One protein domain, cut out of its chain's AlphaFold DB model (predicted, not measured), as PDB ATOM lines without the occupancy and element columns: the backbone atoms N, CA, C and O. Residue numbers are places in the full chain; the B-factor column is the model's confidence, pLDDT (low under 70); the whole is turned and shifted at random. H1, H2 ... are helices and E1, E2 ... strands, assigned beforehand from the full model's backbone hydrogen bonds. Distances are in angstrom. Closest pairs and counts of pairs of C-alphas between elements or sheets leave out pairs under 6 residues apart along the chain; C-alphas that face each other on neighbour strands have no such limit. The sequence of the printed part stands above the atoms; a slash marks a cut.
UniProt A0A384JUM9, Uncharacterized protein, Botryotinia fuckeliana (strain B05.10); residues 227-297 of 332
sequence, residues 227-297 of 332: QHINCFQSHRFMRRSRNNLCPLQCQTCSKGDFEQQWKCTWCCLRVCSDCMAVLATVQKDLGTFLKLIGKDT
ATOM      1  N   GLN A 227     124.643 137.836 169.232       97.44
ATOM      2  CA  GLN A 227     126.025 137.353 169.350       97.44
ATOM      3  C   GLN A 227     126.341 136.839 170.759       97.44
ATOM      4  O   GLN A 227     127.130 135.909 170.921       97.44
ATOM      5  N   HIS A 228     125.735 137.437 171.786       98.12
ATOM      6  CA  HIS A 228     125.890 136.950 173.149       98.12
ATOM      7  C   HIS A 228     125.117 135.646 173.335       98.12
ATOM      8  O   HIS A 228     125.663 134.694 173.869       98.12
ATOM      9  N   ILE A 229     123.877 135.573 172.844       97.81
ATOM     10  CA  ILE A 229     123.045 134.367 172.963       97.81
ATOM     11  C   ILE A 229     123.711 133.182 172.248       97.81
ATOM     12  O   ILE A 229     123.844 132.112 172.831       97.81
ATOM     13  N   ASN A 230     124.219 133.401 171.033       97.12
ATOM     14  CA  ASN A 230     124.884 132.389 170.210       97.12
ATOM     15  C   ASN A 230     126.417 132.447 170.337       97.12
ATOM     16  O   ASN A 230     127.140 132.304 169.349       97.12
ATOM     17  N   CYS A 231     126.938 132.719 171.537       97.81
ATOM     18  CA  CYS A 231     128.380 132.807 171.740       97.81
ATOM     19  C   CYS A 231     129.062 131.483 171.365       97.81
ATOM     20  O   CYS A 231     128.752 130.443 171.940       97.81
ATOM     21  N   PHE A 232     130.044 131.535 170.459       96.81
ATOM     22  CA  PHE A 232     130.756 130.356 169.944       96.81
ATOM     23  C   PHE A 232     131.354 129.461 171.039       96.81
ATOM     24  O   PHE A 232     131.412 128.247 170.904       96.81
ATOM     25  N   GLN A 233     131.798 130.065 172.141       96.56
ATOM     26  CA  GLN A 233     132.405 129.343 173.259       96.56
ATOM     27  C   GLN A 233     131.398 128.967 174.353       96.56
ATOM     28  O   GLN A 233     131.829 128.576 175.437       96.56
ATOM     29  N   SER A 234     130.092 129.170 174.137       96.25
ATOM     30  CA  SER A 234     129.020 128.953 175.128       96.25
ATOM     31  C   SER A 234     129.372 129.539 176.500       96.25
ATOM     32  O   SER A 234     129.218 128.903 177.535       96.25
ATOM     33  N   HIS A 235     130.000 130.719 176.493       97.88
ATOM     34  CA  HIS A 235     130.526 131.395 177.683       97.88
ATOM     35  C   HIS A 235     131.412 130.526 178.597       97.88
ATOM     36  O   HIS A 235     131.623 130.865 179.758       97.88
ATOM     37  N   ARG A 236     132.008 129.438 178.094       97.12
ATOM     38  CA  ARG A 236     132.863 128.527 178.867       97.12
ATOM     39  C   ARG A 236     134.005 129.267 179.556       97.12
ATOM     40  O   ARG A 236     134.313 128.978 180.716       97.12
ATOM     41  N   PHE A 237     134.571 130.258 178.871       97.38
ATOM     42  CA  PHE A 237     135.673 131.088 179.344       97.38
ATOM     43  C   PHE A 237     135.180 132.481 179.757       97.38
ATOM     44  O   PHE A 237     135.000 133.376 178.927       97.38
ATOM     45  N   MET A 238     134.993 132.669 181.066       98.00
ATOM     46  CA  MET A 238     134.714 133.975 181.668       98.00
ATOM     47  C   MET A 238     135.829 134.350 182.637       98.00
ATOM     48  O   MET A 238     136.311 133.519 183.405       98.00
ATOM     49  N   ARG A 239     136.254 135.612 182.589       97.88
ATOM     50  CA  ARG A 239     137.282 136.174 183.467       97.88
ATOM     51  C   ARG A 239     136.646 137.127 184.465       97.88
ATOM     52  O   ARG A 239     135.790 137.927 184.092       97.88
ATOM     53  N   ARG A 240     137.110 137.074 185.713       97.38
ATOM     54  CA  ARG A 240     136.775 138.082 186.721       97.38
ATOM     55  C   ARG A 240     137.444 139.404 186.354       97.38
ATOM     56  O   ARG A 240     138.637 139.437 186.055       97.38
ATOM     57  N   SER A 241     136.674 140.481 186.390       94.94
ATOM     58  CA  SER A 241     137.121 141.855 186.199       94.94
ATOM     59  C   SER A 241     136.649 142.693 187.374       94.94
ATOM     60  O   SER A 241     135.528 142.533 187.857       94.94
ATOM     61  N   ARG A 242     137.486 143.631 187.813       95.00
ATOM     62  CA  ARG A 242     137.044 144.678 188.739       95.00
ATOM     63  C   ARG A 242     136.125 145.641 187.979       95.00
ATOM     64  O   ARG A 242     136.415 145.951 186.824       95.00
ATOM     65  N   ASN A 243     135.037 146.075 188.614       93.62
ATOM     66  CA  ASN A 243     134.066 147.028 188.059       93.62
ATOM     67  C   ASN A 243     134.186 148.422 188.707       93.62
ATOM     68  O   ASN A 243     133.284 149.237 188.616       93.62
ATOM     69  N   ASN A 244     135.289 148.703 189.403       92.56
ATOM     70  CA  ASN A 244     135.446 149.918 190.205       92.56
ATOM     71  C   ASN A 244     135.863 151.157 189.394       92.56
ATOM     72  O   ASN A 244     135.568 152.271 189.803       92.56
ATOM     73  N   LEU A 245     136.567 150.979 188.270       89.62
ATOM     74  CA  LEU A 245     137.042 152.099 187.441       89.62
ATOM     75  C   LEU A 245     135.965 152.642 186.498       89.62
ATOM     76  O   LEU A 245     135.937 153.831 186.207       89.62
ATOM     77  N   CYS A 246     135.109 151.757 185.995       91.19
ATOM     78  CA  CYS A 246     134.009 152.091 185.100       91.19
ATOM     79  C   CYS A 246     132.860 151.126 185.415       91.19
ATOM     80  O   CYS A 246     132.777 150.065 184.789       91.19
ATOM     81  N   PRO A 247     132.064 151.430 186.456       94.94
ATOM     82  CA  PRO A 247     130.999 150.555 186.907       94.94
ATOM     83  C   PRO A 247     129.932 150.443 185.829       94.94
ATOM     84  O   PRO A 247     129.296 151.428 185.471       94.94
ATOM     85  N   LEU A 248     129.749 149.241 185.297       96.00
ATOM     86  CA  LEU A 248     128.660 148.918 184.377       96.00
ATOM     87  C   LEU A 248     127.581 148.123 185.104       96.00
ATOM     88  O   LEU A 248     127.897 147.341 186.001       96.00
ATOM     89  N   GLN A 249     126.326 148.260 184.692       97.06
ATOM     90  CA  GLN A 249     125.270 147.344 185.124       97.06
ATOM     91  C   GLN A 249     125.529 145.912 184.617       97.06
ATOM     92  O   GLN A 249     126.257 145.682 183.647       97.06
ATOM     93  N   CYS A 250     124.940 144.920 185.282       97.19
ATOM     94  CA  CYS A 250     124.880 143.555 184.767       97.19
ATOM     95  C   CYS A 250     124.014 143.513 183.496       97.19
ATOM     96  O   CYS A 250     122.889 143.999 183.526       97.19
ATOM     97  N   GLN A 251     124.467 142.892 182.398       96.81
ATOM     98  CA  GLN A 251     123.664 142.840 181.163       96.81
ATOM     99  C   GLN A 251     122.402 141.977 181.287       96.81
ATOM    100  O   GLN A 251     121.500 142.114 180.468       96.81
ATOM    101  N   THR A 252     122.333 141.081 182.276       96.44
ATOM    102  CA  THR A 252     121.182 140.184 182.446       96.44
ATOM    103  C   THR A 252     120.147 140.720 183.427       96.44
ATOM    104  O   THR A 252     118.967 140.735 183.101       96.44
ATOM    105  N   CYS A 253     120.560 141.146 184.623       96.12
ATOM    106  CA  CYS A 253     119.629 141.625 185.653       96.12
ATOM    107  C   CYS A 253     119.591 143.152 185.792       96.12
ATOM    108  O   CYS A 253     118.874 143.659 186.649       96.12
ATOM    109  N   SER A 254     120.400 143.889 185.020       95.50
ATOM    110  CA  SER A 254     120.539 145.356 185.079       95.50
ATOM    111  C   SER A 254     120.947 145.924 186.444       95.50
ATOM    112  O   SER A 254     120.997 147.141 186.624       95.50
ATOM    113  N   LYS A 255     121.309 145.065 187.408       95.81
ATOM    114  CA  LYS A 255     121.797 145.480 188.724       95.81
ATOM    115  C   LYS A 255     123.120 146.230 188.569       95.81
ATOM    116  O   LYS A 255     124.060 145.737 187.936       95.81
ATOM    117  N   GLY A 256     123.159 147.443 189.105       93.38
ATOM    118  CA  GLY A 256     124.330 148.303 189.111       93.38
ATOM    119  C   GLY A 256     125.156 148.094 190.370       93.38
ATOM    120  O   GLY A 256     124.847 148.686 191.394       93.38
ATOM    121  N   ASP A 257     126.208 147.283 190.277       88.81
ATOM    122  CA  ASP A 257     127.094 146.990 191.406       88.81
ATOM    123  C   ASP A 257     128.532 147.431 191.103       88.81
ATOM    124  O   ASP A 257     129.020 147.292 189.981       88.81
ATOM    125  N   PHE A 258     129.260 147.882 192.125       92.50
ATOM    126  CA  PHE A 258     130.709 148.140 192.050       92.50
ATOM    127  C   PHE A 258     131.551 146.867 192.249       92.50
ATOM    128  O   PHE A 258     132.785 146.909 192.233       92.50
ATOM    129  N   GLU A 259     130.879 145.733 192.454       92.31
ATOM    130  CA  GLU A 259     131.489 144.441 192.734       92.31
ATOM    131  C   GLU A 259     132.201 143.833 191.517       92.31
ATOM    132  O   GLU A 259     132.215 144.367 190.407       92.31
ATOM    133  N   GLN A 260     132.861 142.695 191.734       94.62
ATOM    134  CA  GLN A 260     133.518 141.969 190.654       94.62
ATOM    135  C   GLN A 260     132.484 141.454 189.650       94.62
ATOM    136  O   GLN A 260     131.533 140.765 190.007       94.62
ATOM    137  N   GLN A 261     132.725 141.731 188.372       96.50
ATOM    138  CA  GLN A 261     131.927 141.199 187.275       96.50
ATOM    139  C   GLN A 261     132.675 140.094 186.542       96.50
ATOM    140  O   GLN A 261     133.908 140.060 186.491       96.50
ATOM    141  N   TRP A 262     131.914 139.215 185.910       97.75
ATOM    142  CA  TRP A 262     132.427 138.200 185.010       97.75
ATOM    143  C   TRP A 262     132.253 138.660 183.575       97.75
ATOM    144  O   TRP A 262     131.154 139.019 183.165       97.75
ATOM    145  N   LYS A 263     133.343 138.636 182.808       97.81
ATOM    146  CA  LYS A 263     133.356 138.989 181.391       97.81
ATOM    147  C   LYS A 263     133.703 137.771 180.544       97.81
ATOM    148  O   LYS A 263     134.750 137.157 180.757       97.81
ATOM    149  N   CYS A 264     132.886 137.451 179.545       98.25
ATOM    150  CA  CYS A 264     133.252 136.462 178.534       98.25
ATOM    151  C   CYS A 264     134.409 136.984 177.671       98.25
ATOM    152  O   CYS A 264     134.377 138.117 177.189       98.25
ATOM    153  N   THR A 265     135.434 136.162 177.447       97.69
ATOM    154  CA  THR A 265     136.596 136.564 176.638       97.69
ATOM    155  C   THR A 265     136.295 136.662 175.144       97.69
ATOM    156  O   THR A 265     137.067 137.298 174.437       97.69
ATOM    157  N   TRP A 266     135.205 136.046 174.673       98.00
ATOM    158  CA  TRP A 266     134.846 135.989 173.254       98.00
ATOM    159  C   TRP A 266     133.836 137.071 172.855       98.00
ATOM    160  O   TRP A 266     134.166 137.975 172.100       98.00
ATOM    161  N   CYS A 267     132.618 137.029 173.405       97.81
ATOM    162  CA  CYS A 267     131.549 137.979 173.066       97.81
ATOM    163  C   CYS A 267     131.530 139.236 173.948       97.81
ATOM    164  O   CYS A 267     130.690 140.101 173.753       97.81
ATOM    165  N   CYS A 268     132.421 139.342 174.940       97.56
ATOM    166  CA  CYS A 268     132.446 140.444 175.905       97.56
ATOM    167  C   CYS A 268     131.196 140.601 176.795       97.56
ATOM    168  O   CYS A 268     131.108 141.621 177.478       97.56
ATOM    169  N   LEU A 269     130.315 139.591 176.879       97.75
ATOM    170  CA  LEU A 269     129.185 139.571 177.819       97.75
ATOM    171  C   LEU A 269     129.662 139.820 179.258       97.75
ATOM    172  O   LEU A 269     130.593 139.144 179.705       97.75
ATOM    173  N   ARG A 270     129.006 140.733 179.979       97.50
ATOM    174  CA  ARG A 270     129.261 141.069 181.385       97.50
ATOM    175  C   ARG A 270     128.078 140.704 182.275       97.50
ATOM    176  O   ARG A 270     126.962 141.171 182.051       97.50
ATOM    177  N   VAL A 271     128.343 139.926 183.321       97.62
ATOM    178  CA  VAL A 271     127.344 139.515 184.320       97.62
ATOM    179  C   VAL A 271     127.883 139.682 185.743       97.62
ATOM    180  O   VAL A 271     129.095 139.608 185.964       97.62
ATOM    181  N   CYS A 272     127.000 139.923 186.715       97.38
ATOM    182  CA  CYS A 272     127.362 139.939 188.137       97.38
ATOM    183  C   CYS A 272     127.672 138.521 188.663       97.38
ATOM    184  O   CYS A 272     127.468 137.526 187.961       97.38
ATOM    185  N   SER A 273     128.185 138.421 189.893       96.88
ATOM    186  CA  SER A 273     128.471 137.145 190.572       96.88
ATOM    187  C   SER A 273     127.253 136.229 190.647       96.88
ATOM    188  O   SER A 273     127.368 135.042 190.349       96.88
ATOM    189  N   ASP A 274     126.097 136.791 190.987       96.75
ATOM    190  CA  ASP A 274     124.872 136.030 191.237       96.75
ATOM    191  C   ASP A 274     124.336 135.441 189.929       96.75
ATOM    192  O   ASP A 274     124.086 134.240 189.825       96.75
ATOM    193  N   CYS A 275     124.275 136.262 188.873       96.94
ATOM    194  CA  CYS A 275     123.937 135.784 187.535       96.94
ATOM    195  C   CYS A 275     124.948 134.753 187.026       96.94
ATOM    196  O   CYS A 275     124.548 133.804 186.362       96.94
ATOM    197  N   MET A 276     126.240 134.893 187.343       97.44
ATOM    198  CA  MET A 276     127.245 133.897 186.967       97.44
ATOM    199  C   MET A 276     127.016 132.549 187.663       97.44
ATOM    200  O   MET A 276     127.222 131.505 187.044       97.44
ATOM    201  N   ALA A 277     126.596 132.555 188.931       97.06
ATOM    202  CA  ALA A 277     126.305 131.335 189.678       97.06
ATOM    203  C   ALA A 277     125.144 130.557 189.041       97.06
ATOM    204  O   ALA A 277     125.277 129.362 188.789       97.06
ATOM    205  N   VAL A 278     124.053 131.241 188.687       96.88
ATOM    206  CA  VAL A 278     122.915 130.615 187.994       96.88
ATOM    207  C   VAL A 278     123.281 130.224 186.560       96.88
ATOM    208  O   VAL A 278     122.948 129.138 186.104       96.88
ATOM    209  N   LEU A 279     124.049 131.050 185.845       97.12
ATOM    210  CA  LEU A 279     124.534 130.707 184.509       97.12
ATOM    211  C   LEU A 279     125.381 129.418 184.529       97.12
ATOM    212  O   LEU A 279     125.331 128.625 183.590       97.12
ATOM    213  N   ALA A 280     126.129 129.164 185.607       97.06
ATOM    214  CA  ALA A 280     126.899 127.935 185.771       97.06
ATOM    215  C   ALA A 280     126.025 126.678 185.947       97.06
ATOM    216  O   ALA A 280     126.475 125.599 185.560       97.06
ATOM    217  N   THR A 281     124.793 126.792 186.461       97.31
ATOM    218  CA  THR A 281     123.883 125.639 186.606       97.31
ATOM    219  C   THR A 281     123.308 125.190 185.263       97.31
ATOM    220  O   THR A 281     123.121 123.997 185.039       97.31
ATOM    221  N   VAL A 282     123.119 126.119 184.323       96.69
ATOM    222  CA  VAL A 282     122.605 125.851 182.966       96.69
ATOM    223  C   VAL A 282     123.723 125.653 181.936       96.69
ATOM    224  O   VAL A 282     123.606 126.053 180.781       96.69
ATOM    225  N   GLN A 283     124.852 125.070 182.359       96.19
ATOM    226  CA  GLN A 283     126.029 124.809 181.512       96.19
ATOM    227  C   GLN A 283     126.554 126.041 180.752       96.19
ATOM    228  O   GLN A 283     127.196 125.916 179.710       96.19
ATOM    229  N   LYS A 284     126.320 127.242 181.290       96.44
ATOM    230  CA  LYS A 284     126.709 128.529 180.699       96.44
ATOM    231  C   LYS A 284     126.017 128.876 179.372       96.44
ATOM    232  O   LYS A 284     126.456 129.780 178.652       96.44
ATOM    233  N   ASP A 285     124.888 128.231 179.092       97.00
ATOM    234  CA  ASP A 285     123.993 128.618 178.009       97.00
ATOM    235  C   ASP A 285     123.147 129.838 178.411       97.00
ATOM    236  O   ASP A 285     122.236 129.764 179.242       97.00
ATOM    237  N   LEU A 286     123.441 130.978 177.780       97.06
ATOM    238  CA  LEU A 286     122.730 132.232 178.017       97.06
ATOM    239  C   LEU A 286     121.269 132.161 177.557       97.06
ATOM    240  O   LEU A 286     120.410 132.779 178.180       97.06
ATOM    241  N   GLY A 287     120.963 131.411 176.495       96.25
ATOM    242  CA  GLY A 287     119.597 131.290 175.990       96.25
ATOM    243  C   GLY A 287     118.694 130.564 176.983       96.25
ATOM    244  O   GLY A 287     117.589 131.027 177.278       96.25
ATOM    245  N   THR A 288     119.178 129.459 177.550       96.25
ATOM    246  CA  THR A 288     118.470 128.726 178.609       96.25
ATOM    247  C   THR A 288     118.362 129.553 179.889       96.25
ATOM    248  O   THR A 288     117.291 129.603 180.490       96.25
ATOM    249  N   PHE A 289     119.419 130.277 180.263       96.50
ATOM    250  CA  PHE A 289     119.412 131.178 181.416       96.50
ATOM    251  C   PHE A 289     118.355 132.287 181.314       96.50
ATOM    252  O   PHE A 289     117.577 132.490 182.244       96.50
ATOM    253  N   LEU A 290     118.285 132.982 180.175       95.31
ATOM    254  CA  LEU A 290     117.296 134.043 179.959       95.31
ATOM    255  C   LEU A 290     115.866 133.493 179.952       95.31
ATOM    256  O   LEU A 290     114.960 134.139 180.469       95.31
ATOM    257  N   LYS A 291     115.663 132.280 179.423       94.94
ATOM    258  CA  LYS A 291     114.372 131.582 179.507       94.94
ATOM    259  C   LYS A 291     114.003 131.200 180.939       94.94
ATOM    260  O   LYS A 291     112.816 131.144 181.228       94.94
ATOM    261  N   LEU A 292     114.977 130.904 181.799       93.81
ATOM    262  CA  LEU A 292     114.743 130.598 183.211       93.81
ATOM    263  C   LEU A 292     114.304 131.865 183.956       93.81
ATOM    264  O   LEU A 292     113.202 131.916 184.485       93.81
ATOM    265  N   ILE A 293     115.086 132.944 183.858       90.94
ATOM    266  CA  ILE A 293     114.761 134.212 184.533       90.94
ATOM    267  C   ILE A 293     113.460 134.823 184.007       90.94
ATOM    268  O   ILE A 293     112.662 135.323 184.791       90.94
ATOM    269  N   GLY A 294     113.217 134.763 182.695       84.94
ATOM    270  CA  GLY A 294     111.980 135.278 182.103       84.94
ATOM    271  C   GLY A 294     110.724 134.508 182.525       84.94
ATOM    272  O   GLY A 294     109.623 135.035 182.395       84.94
ATOM    273  N   LYS A 295     110.869 133.276 183.034       62.09
ATOM    274  CA  LYS A 295     109.769 132.498 183.627       62.09
ATOM    275  C   LYS A 295     109.602 132.780 185.120       62.09
ATOM    276  O   LYS A 295     108.481 132.733 185.615       62.09
ATOM    277  N   ASP A 296     110.696 133.111 185.801       54.62
ATOM    278  CA  ASP A 296     110.748 133.308 187.250       54.62
ATOM    279  C   ASP A 296     110.523 134.759 187.689       54.62
ATOM    280  O   ASP A 296     110.637 135.067 188.874       54.62
ATOM    281  N   THR A 297     110.165 135.661 186.773       43.88
ATOM    282  CA  THR A 297     109.523 136.929 187.126       43.88
ATOM    283  C   THR A 297     108.002 136.762 187.087       43.88
ATOM    284  O   THR A 297     107.378 137.169 186.102       43.88
TER     285      THR A 297
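AT A GLANCE: This is residues 227 to 297 of the 332 residues of an uncharacterized protein of Botryotinia fuckeliana (strain B05.10) (UniProt A0A384JUM9). With little regular structure, this is a small loop-rich body: a short two-stranded hairpin, E1 and E2, with H1 beside E2 and H2 at the far end from the long loop 242 to 260. The 71 printed residues run E1, E2, H1, H2, a mixed class with only 27 residues in named elements. The whole is compact, with a radius of gyration of the C-alphas of 11.5 A and spans of 31 by 28 by 19 A.

IN THESE COORDINATES: E1, residues 238 to 241, begins at C-alpha (134.714, 133.975, 181.668). E2 is residues 261 to 264. H1, residues 273 to 281, is 13.0 A long. H2, residues 286 to 295, is 14.1 A long and ends at C-alpha (109.769, 132.498, 183.627).

HOW THE PARTS SIT: E1 and E2 form an antiparallel hairpin at 142 degrees; N 239 and O 263 are within hydrogen-bond range at 2.8 A. Residues 262 to 263 also pair, antiparallel, with 270 to 271. The closest C-alphas of E2 and H1, Gln 261 and Ser 273, are 6.3 A apart. H1 and H2 only just touch, with 3 pairs of C-alphas within 8 A, closest Leu 279 and Phe 289 at 6.0 A, about perpendicular at 76 degrees. Every O i to N i+4 pair is within hydrogen-bond range in H2, and 4 of 5 in H1.

THE WHOLE: The farthest C-alphas, Leu 245 and Lys 295, are 33.8 A apart. The printed part has no cut; the E1 to E2 link is long. Residues 295 to 297 have pLDDT under 70.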